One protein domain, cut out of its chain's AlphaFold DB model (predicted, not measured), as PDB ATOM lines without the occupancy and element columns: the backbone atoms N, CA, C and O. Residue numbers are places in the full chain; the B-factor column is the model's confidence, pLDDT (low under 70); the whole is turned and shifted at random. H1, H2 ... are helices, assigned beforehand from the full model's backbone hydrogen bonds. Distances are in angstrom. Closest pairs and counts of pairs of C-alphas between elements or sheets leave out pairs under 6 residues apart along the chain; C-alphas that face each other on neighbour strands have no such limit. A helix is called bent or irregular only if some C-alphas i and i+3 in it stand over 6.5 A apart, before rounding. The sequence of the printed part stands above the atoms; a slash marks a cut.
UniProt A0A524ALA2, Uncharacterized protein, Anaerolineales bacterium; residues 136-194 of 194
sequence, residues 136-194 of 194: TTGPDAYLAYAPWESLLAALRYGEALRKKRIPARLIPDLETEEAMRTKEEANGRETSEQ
ATOM      1  N   THR A 136     348.608  97.720 270.266       94.00
ATOM      2  CA  THR A 136     349.975  98.171 269.955       94.00
ATOM      3  C   THR A 136     350.937  97.015 269.682       94.00
ATOM      4  O   THR A 136     352.134  97.215 269.530       94.00
ATOM      5  N   THR A 137     350.431  95.787 269.544       92.94
ATOM      6  CA  THR A 137     351.249  94.567 269.470       92.94
ATOM      7  C   THR A 137     352.273  94.573 268.328       92.94
ATOM      8  O   THR A 137     353.329  93.967 268.461       92.94
ATOM      9  N   GLY A 138     351.982  95.246 267.209       90.31
ATOM     10  CA  GLY A 138     352.924  95.405 266.092       90.31
ATOM     11  C   GLY A 138     354.157  96.228 266.482       90.31
ATOM     12  O   GLY A 138     355.267  95.690 266.468       90.31
ATOM     13  N   PRO A 139     353.994  97.510 266.858       91.69
ATOM     14  CA  PRO A 139     355.112  98.323 267.324       91.69
ATOM     15  C   PRO A 139     355.746  97.805 268.630       91.69
ATOM     16  O   PRO A 139     356.962  97.919 268.778       91.69
ATOM     17  N   ASP A 140     354.990  97.154 269.524       95.25
ATOM     18  CA  ASP A 140     355.548  96.494 270.716       95.25
ATOM     19  C   ASP A 140     356.486  95.342 270.323       95.25
ATOM     20  O   ASP A 140     357.580  95.209 270.868       95.25
ATOM     21  N   ALA A 141     356.092  94.516 269.345       93.06
ATOM     22  CA  ALA A 141     356.932  93.436 268.837       93.06
ATOM     23  C   ALA A 141     358.180  93.974 268.128       93.06
ATOM     24  O   ALA A 141     359.260  93.419 268.302       93.06
ATOM     25  N   TYR A 142     358.062  95.067 267.371       90.94
ATOM     26  CA  TYR A 142     359.226  95.739 266.792       90.94
ATOM     27  C   TYR A 142     360.210  96.176 267.879       90.94
ATOM     28  O   TYR A 142     361.396  95.875 267.768       90.94
ATOM     29  N   LEU A 143     359.714  96.790 268.961       92.25
ATOM     30  CA  LEU A 143     360.563  97.174 270.085       92.25
ATOM     31  C   LEU A 143     361.202  95.973 270.787       92.25
ATOM     32  O   LEU A 143     362.385  96.008 271.107       92.25
ATOM     33  N   ALA A 144     360.440  94.901 270.994       93.75
ATOM     34  CA  ALA A 144     360.912  93.708 271.688       93.75
ATOM     35  C   ALA A 144     361.943  92.899 270.887       93.75
ATOM     36  O   ALA A 144     362.819  92.265 271.473       93.75
ATOM     37  N   TYR A 145     361.822  92.876 269.559       91.62
ATOM     38  CA  TYR A 145     362.782  92.192 268.694       91.62
ATOM     39  C   TYR A 145     364.033  93.025 268.415       91.62
ATOM     40  O   TYR A 145     365.030  92.435 268.005       91.62
ATOM     41  N   ALA A 146     363.960  94.348 268.596       90.25
ATOM     42  CA  ALA A 146     365.046  95.298 268.374       90.25
ATOM     43  C   ALA A 146     365.826  95.038 267.064       90.25
ATOM     44  O   ALA A 146     367.044  94.846 267.082       90.25
ATOM     45  N   PRO A 147     365.145  94.973 265.896       86.75
ATOM     46  CA  PRO A 147     365.766  94.557 264.636       86.75
ATOM     47  C   PRO A 147     366.953  95.430 264.211       86.75
ATOM     48  O   PRO A 147     367.806  94.971 263.457       86.75
ATOM     49  N   TRP A 148     367.027  96.654 264.721       83.50
ATOM     50  CA  TRP A 148     368.110  97.595 264.475       83.50
ATOM     51  C   TRP A 148     369.427  97.266 265.181       83.50
ATOM     52  O   TRP A 148     370.470  97.755 264.762       83.50
ATOM     53  N   GLU A 149     369.415  96.459 266.244       85.44
ATOM     54  CA  GLU A 149     370.633  96.180 267.018       85.44
ATOM     55  C   GLU A 149     371.591  95.245 266.274       85.44
ATOM     56  O   GLU A 149     372.802  95.274 266.485       85.44
ATOM     57  N   SER A 150     371.067  94.369 265.411       85.19
ATOM     58  CA  SER A 150     371.894  93.454 264.624       85.19
ATOM     59  C   SER A 150     371.141  92.850 263.444       85.19
ATOM     60  O   SER A 150     369.931  92.634 263.489       85.19
ATOM     61  N   LEU A 151     371.888  92.415 262.425       82.62
ATOM     62  CA  LEU A 151     371.332  91.649 261.306       82.62
ATOM     63  C   LEU A 151     370.572  90.394 261.775       82.62
ATOM     64  O   LEU A 151     369.550  90.030 261.197       82.62
ATOM     65  N   LEU A 152     371.044  89.717 262.827       87.69
ATOM     66  CA  LEU A 152     370.353  88.541 263.360       87.69
ATOM     67  C   LEU A 152     368.994  88.910 263.975       87.69
ATOM     68  O   LEU A 152     368.024  88.175 263.773       87.69
ATOM     69  N   ALA A 153     368.911  90.033 264.692       87.88
ATOM     70  CA  ALA A 153     367.659  90.556 265.233       87.88
ATOM     71  C   ALA A 153     366.683  90.929 264.105       87.88
ATOM     72  O   ALA A 153     365.541  90.455 264.107       87.88
ATOM     73  N   ALA A 154     367.160  91.646 263.080       84.81
ATOM     74  CA  ALA A 154     366.391  91.962 261.873       84.81
ATOM     75  C   ALA A 154     365.823  90.708 261.194       84.81
ATOM     76  O   ALA A 154     364.633  90.638 260.878       84.81
ATOM     77  N   LEU A 155     366.649  89.669 261.024       84.12
ATOM     78  CA  LEU A 155     366.227  88.409 260.411       84.12
ATOM     79  C   LEU A 155     365.178  87.670 261.246       84.12
ATOM     80  O   LEU A 155     364.222  87.140 260.682       84.12
ATOM     81  N   ARG A 156     365.330  87.644 262.575       89.19
ATOM     82  CA  ARG A 156     364.356  87.018 263.486       89.19
ATOM     83  C   ARG A 156     363.014  87.738 263.457       89.19
ATOM     84  O   ARG A 156     361.978  87.075 263.405       89.19
ATOM     85  N   TYR A 157     363.038  89.066 263.462       88.38
ATOM     86  CA  TYR A 157     361.840  89.887 263.326       88.38
ATOM     87  C   TYR A 157     361.147  89.628 261.981       88.38
ATOM     88  O   TYR A 157     359.961  89.297 261.943       88.38
ATOM     89  N   GLY A 158     361.904  89.652 260.880       85.75
ATOM     90  CA  GLY A 158     361.391  89.358 259.543       85.75
ATOM     91  C   GLY A 158     360.819  87.951 259.394       85.75
ATOM     92  O   GLY A 158     359.768  87.752 258.787       85.75
ATOM     93  N   GLU A 159     361.460  86.949 259.994       87.81
ATOM     94  CA  GLU A 159     360.934  85.588 260.020       87.81
ATOM     95  C   GLU A 159     359.639  85.485 260.836       87.81
ATOM     96  O   GLU A 159     358.700  84.809 260.407       87.81
ATOM     97  N   ALA A 160     359.564  86.164 261.983       89.69
ATOM     98  CA  ALA A 160     358.357  86.208 262.799       89.69
ATOM     99  C   ALA A 160     357.183  86.850 262.040       89.69
ATOM    100  O   ALA A 160     356.078  86.299 262.074       89.69
ATOM    101  N   LEU A 161     357.430  87.933 261.294       87.44
ATOM    102  CA  LEU A 161     356.452  88.552 260.394       87.44
ATOM    103  C   LEU A 161     356.010  87.593 259.285       87.44
ATOM    104  O   LEU A 161     354.814  87.346 259.117       87.44
ATOM    105  N   ARG A 162     356.963  86.984 258.566       84.06
ATOM    106  CA  ARG A 162     356.680  86.060 257.451       84.06
ATOM    107  C   ARG A 162     355.848  84.860 257.900       84.06
ATOM    108  O   ARG A 162     354.926  84.438 257.206       84.06
ATOM    109  N   LYS A 163     356.150  84.326 259.086       89.62
ATOM    110  CA  LYS A 163     355.416  83.213 259.705       89.62
ATOM    111  C   LYS A 163     354.125  83.650 260.407       89.62
ATOM    112  O   LYS A 163     353.477  82.798 261.011       89.62
ATOM    113  N   LYS A 164     353.755  84.937 260.351       88.81
ATOM    114  CA  LYS A 164     352.579  85.527 261.018       88.81
ATOM    115  C   LYS A 164     352.526  85.235 262.523       88.81
ATOM    116  O   LYS A 164     351.453  85.065 263.094       88.81
ATOM    117  N   ARG A 165     353.696  85.146 263.163       88.06
ATOM    118  CA  ARG A 165     353.830  84.945 264.617       88.06
ATOM    119  C   ARG A 165     353.632  86.241 265.393       88.06
ATOM    120  O   ARG A 165     353.242  86.197 266.552       88.06
ATOM    121  N   ILE A 166     353.901  87.367 264.741       87.88
ATOM    122  CA  ILE A 166     353.650  88.717 265.234       87.88
ATOM    123  C   ILE A 166     352.885  89.499 264.156       87.88
ATOM    124  O   ILE A 166     353.043  89.202 262.966       87.88
ATOM    125  N   PRO A 167     352.035  90.464 264.541       82.31
ATOM    126  CA  PRO A 167     351.377  91.335 263.580       82.31
ATOM    127  C   PRO A 167     352.388  92.292 262.940       82.31
ATOM    128  O   PRO A 167     353.345  92.726 263.579       82.31
ATOM    129  N   ALA A 168     352.156  92.636 261.675       78.56
ATOM    130  CA  ALA A 168     352.933  93.666 261.000       78.56
ATOM    131  C   ALA A 168     352.652  95.047 261.598       78.56
ATOM    132  O   ALA A 168     351.536  95.330 262.043       78.56
ATOM    133  N   ARG A 169     353.669  95.912 261.566       82.06
ATOM    134  CA  ARG A 169     353.496  97.342 261.820       82.06
ATOM    135  C   ARG A 169     352.585  97.957 260.765       82.06
ATOM    136  O   ARG A 169     352.568  97.538 259.609       82.06
ATOM    137  N   LEU A 170     351.848  98.975 261.179       68.81
ATOM    138  CA  LEU A 170     351.025  99.790 260.300       68.81
ATOM    139  C   LEU A 170     351.887 100.710 259.430       68.81
ATOM    140  O   LEU A 170     351.547 100.951 258.273       68.81
ATOM    141  N   ILE A 171     352.996 101.207 259.985       66.81
ATOM    142  CA  ILE A 171     353.997 101.990 259.259       66.81
ATOM    143  C   ILE A 171     355.247 101.109 259.115       66.81
ATOM    144  O   ILE A 171     355.917 100.853 260.118       66.81
ATOM    145  N   PRO A 172     355.532 100.580 257.910       60.38
ATOM    146  CA  PRO A 172     356.650  99.668 257.705       60.38
ATOM    147  C   PRO A 172     357.998 100.365 257.912       60.38
ATOM    148  O   PRO A 172     358.151 101.552 257.630       60.38
ATOM    149  N   ASP A 173     358.968  99.598 258.406       61.97
ATOM    150  CA  ASP A 173     360.368 100.006 258.517       61.97
ATOM    151  C   ASP A 173     361.073  99.740 257.178       61.97
ATOM    152  O   ASP A 173     361.095  98.601 256.700       61.97
ATOM    153  N   LEU A 174     361.590 100.795 256.548       52.62
ATOM    154  CA  LEU A 174     362.109 100.747 255.180       52.62
ATOM    155  C   LEU A 174     363.457 100.027 255.098       52.62
ATOM    156  O   LEU A 174     363.665  99.241 254.175       52.62
ATOM    157  N   GLU A 175     364.327 100.229 256.087       53.72
ATOM    158  CA  GLU A 175     365.680  99.659 256.098       53.72
ATOM    159  C   GLU A 175     365.646  98.152 256.365       53.72
ATOM    160  O   GLU A 175     366.324  97.364 255.700       53.72
ATOM    161  N   THR A 176     364.773  97.722 257.282       53.72
ATOM    162  CA  THR A 176     364.598  96.295 257.573       53.72
ATOM    163  C   THR A 176     363.989  95.552 256.370       53.72
ATOM    164  O   THR A 176     364.347  94.402 256.110       53.72
ATOM    165  N   GLU A 177     363.108  96.186 255.588       52.94
ATOM    166  CA  GLU A 177     362.557  95.571 254.371       52.94
ATOM    167  C   GLU A 177     363.556  95.507 253.211       52.94
ATOM    168  O   GLU A 177     363.592  94.491 252.514       52.94
ATOM    169  N   GLU A 178     364.387  96.532 253.004       54.75
ATOM    170  CA  GLU A 178     365.456  96.481 251.997       54.75
ATOM    171  C   GLU A 178     366.460  95.371 252.315       54.75
ATOM    172  O   GLU A 178     366.739  94.538 251.451       54.75
ATOM    173  N   ALA A 179     366.888  95.256 253.577       52.84
ATOM    174  CA  ALA A 179     367.762  94.175 254.031       52.84
ATOM    175  C   ALA A 179     367.140  92.775 253.837       52.84
ATOM    176  O   ALA A 179     367.842  91.815 253.501       52.84
ATOM    177  N   MET A 180     365.819  92.632 254.016       54.94
ATOM    178  CA  MET A 180     365.110  91.379 253.722       54.94
ATOM    179  C   MET A 180     365.057  91.080 252.218       54.94
ATOM    180  O   MET A 180     365.245  89.927 251.823       54.94
ATOM    181  N   ARG A 181     364.848  92.102 251.383       55.59
ATOM    182  CA  ARG A 181     364.722  91.972 249.926       55.59
ATOM    183  C   ARG A 181     366.042  91.584 249.267       55.59
ATOM    184  O   ARG A 181     366.062  90.659 248.460       55.59
ATOM    185  N   THR A 182     367.156  92.190 249.682       59.06
ATOM    186  CA  THR A 182     368.498  91.825 249.195       59.06
ATOM    187  C   THR A 182     368.824  90.359 249.488       59.06
ATOM    188  O   THR A 182     369.481  89.687 248.692       59.06
ATOM    189  N   LYS A 183     368.323  89.821 250.608       57.69
ATOM    190  CA  LYS A 183     368.517  88.414 250.970       57.69
ATOM    191  C   LYS A 183     367.629  87.462 250.161       57.69
ATOM    192  O   LYS A 183     368.082  86.374 249.822       57.69
ATOM    193  N   GLU A 184     366.396  87.849 249.833       55.78
ATOM    194  CA  GLU A 184     365.519  87.067 248.944       55.78
ATOM    195  C   GLU A 184     366.047  87.027 247.503       55.78
ATOM    196  O   GLU A 184     366.026  85.971 246.874       55.78
ATOM    197  N   GLU A 185     366.606  88.133 247.008       60.34
ATOM    198  CA  GLU A 185     367.265  88.188 245.698       60.34
ATOM    199  C   GLU A 185     368.545  87.344 245.648       60.34
ATOM    200  O   GLU A 185     368.816  86.697 244.635       60.34
ATOM    201  N   ALA A 186     369.310  87.295 246.744       57.19
ATOM    202  CA  ALA A 186     370.469  86.414 246.866       57.19
ATOM    203  C   ALA A 186     370.060  84.928 246.881       57.19
ATOM    204  O   ALA A 186     370.627  84.122 246.149       57.19
ATOM    205  N   ASN A 187     369.021  84.578 247.645       55.09
ATOM    206  CA  ASN A 187     368.569  83.193 247.802       55.09
ATOM    207  C   ASN A 187     367.844  82.657 246.547       55.09
ATOM    208  O   ASN A 187     367.916  81.469 246.254       55.09
ATOM    209  N   GLY A 188     367.162  83.523 245.785       49.84
ATOM    210  CA  GLY A 188     366.501  83.153 244.526       49.84
ATOM    211  C   GLY A 188     367.465  82.913 243.357       49.84
ATOM    212  O   GLY A 188     367.149  82.140 242.446       49.84
ATOM    213  N   ARG A 189     368.654  83.533 243.388       55.03
ATOM    214  CA  ARG A 189     369.720  83.288 242.402       55.03
ATOM    215  C   ARG A 189     370.388  81.928 242.612       55.03
ATOM    216  O   ARG A 189     370.601  81.226 241.633       55.03
ATOM    217  N   GLU A 190     370.599  81.508 243.858       52.41
ATOM    218  CA  GLU A 190     371.200  80.198 244.170       52.41
ATOM    219  C   GLU A 190     370.299  79.009 243.793       52.41
ATOM    220  O   GLU A 190     370.792  77.964 243.380       52.41
ATOM    221  N   THR A 191     368.971  79.162 243.848       50.12
ATOM    222  CA  THR A 191     368.023  78.118 243.413       50.12
ATOM    223  C   THR A 191     367.799  78.045 241.901       50.12
ATOM    224  O   THR A 191     367.134  77.123 241.443       50.12
ATOM    225  N   SER A 192     368.310  79.008 241.129       50.84
ATOM    226  CA  SER A 192     368.188  79.024 239.661       50.84
ATOM    227  C   SER A 192     369.436  78.473 238.948       50.84
ATOM    228  O   SER A 192     369.435  78.361 237.725       50.84
ATOM    229  N   GLU A 193     370.489  78.136 239.701       50.03
ATOM    230  CA  GLU A 193     371.745  77.542 239.209       50.03
ATOM    231  C   GLU A 193     371.911  76.051 239.590       50.03
ATOM    232  O   GLU A 193     372.981  75.478 239.378       50.03
ATOM    233  N   GLN A 194     370.859  75.405 240.110       41.38
ATOM    234  CA  GLN A 194     370.781  73.951 240.344       41.38
ATOM    235  C   GLN A 194     369.708  73.312 239.466       41.38
ATOM    236  O   GLN A 194     369.955  72.179 238.993       41.38
TER     237      GLN A 194
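Overview. This is residues 136 to 194 of the 194 residues of an uncharacterized protein of Anaerolineales bacterium (UniProt A0A524ALA2). The longest helix, H3, runs out from a small compact body like an arm: its first part crosses H2 nearly at a right angle, and its last part, with the tail behind it, sticks out as residues 184 to 194. The body is a helical hairpin of H1 and H2, side by side and running opposite ways, and a long link, residues 163 to 173, that folds back past H1 near Pro 167 before it reaches H3. H2 is the middle piece, since it meets both H1 and H3, while H1 and H3 stay apart. The printed part has 59 residues with three named helices, in the order H1, H2, H3, and no named strand, and its class is all helix. It is only just loose, close to compact, with a radius of gyration of the C-alphas of 12.6 A, and the C-alphas span 43 by 22 by 18 A, an outline that is only just elongated, its length made by the arm.

Along the chain. H3 is the longest helix, residues 174 to 190, 17 residues from Leu 174 to Glu 190. It measures 25.0 A from first to last C-alpha, and it begins with C-alpha 174 at (362.109, 100.747, 255.180) and ends with C-alpha 190 at (371.200, 80.198, 244.170). H2 comes before it, residues 151 to 162, from Leu 151 to Arg 162, with 16.1 A from first to last C-alpha. H1 is the first helix, residues 137 to 145, from Thr 137 to Tyr 145, with 11.8 A from first to last C-alpha; its C-alpha 137 is at (351.249, 94.567, 269.470). None of the three helices is bent or irregular.

Arrangement. H3 touches H2 with residues 176 to 180 alone, and H2 touches H3 with residues 154 to 158 alone. The closest C-alphas of the two are those of Ala 154 and Thr 176, 6.4 A apart. The lines of H2 and H3 are about perpendicular, at 84 degrees, and their centres are 12.0 A apart. H2 also touches H1, with residues 153 to 157 of H2 alone. Here the closest C-alphas are those of Tyr 145 and Tyr 157, 5.9 A apart. H1 and H2 stand at a shallow tilt of 28 degrees and run opposite ways, with their centres 11.6 A apart; the two form a helical hairpin. H1 and H3 are apart. In H1 and H2 every pair of O of residue i and N of residue i+4 is within hydrogen-bond range. In H3 this holds for 12 of 13 pairs.

Size, cuts and confidence. The two C-alphas farthest apart are those of Thr 136 and Gln 194, the first and last printed residues, at 43.5 A; Gln 194 is also the chain's last residue. Residues 184 to 194, of which 184 to 190 belong to H3, stand free. Without them the body has 48 residues, spans 28 by 19 by 18 A and has a radius of gyration of 9.6 A, 1.01 times that of a compact globule of as many residues. The printed part has no cut. The link from H1 to H2, 5 residues, is tight, and the link from H2 to H3, 11 residues, is long. The mean pLDDT of the printed part is 74.2. Confidence is low, under 70, in residues 170 to 194, a stretch that takes in H3, whose mean pLDDT is 55. H1 has a mean pLDDT of 92 and H2 one of 87.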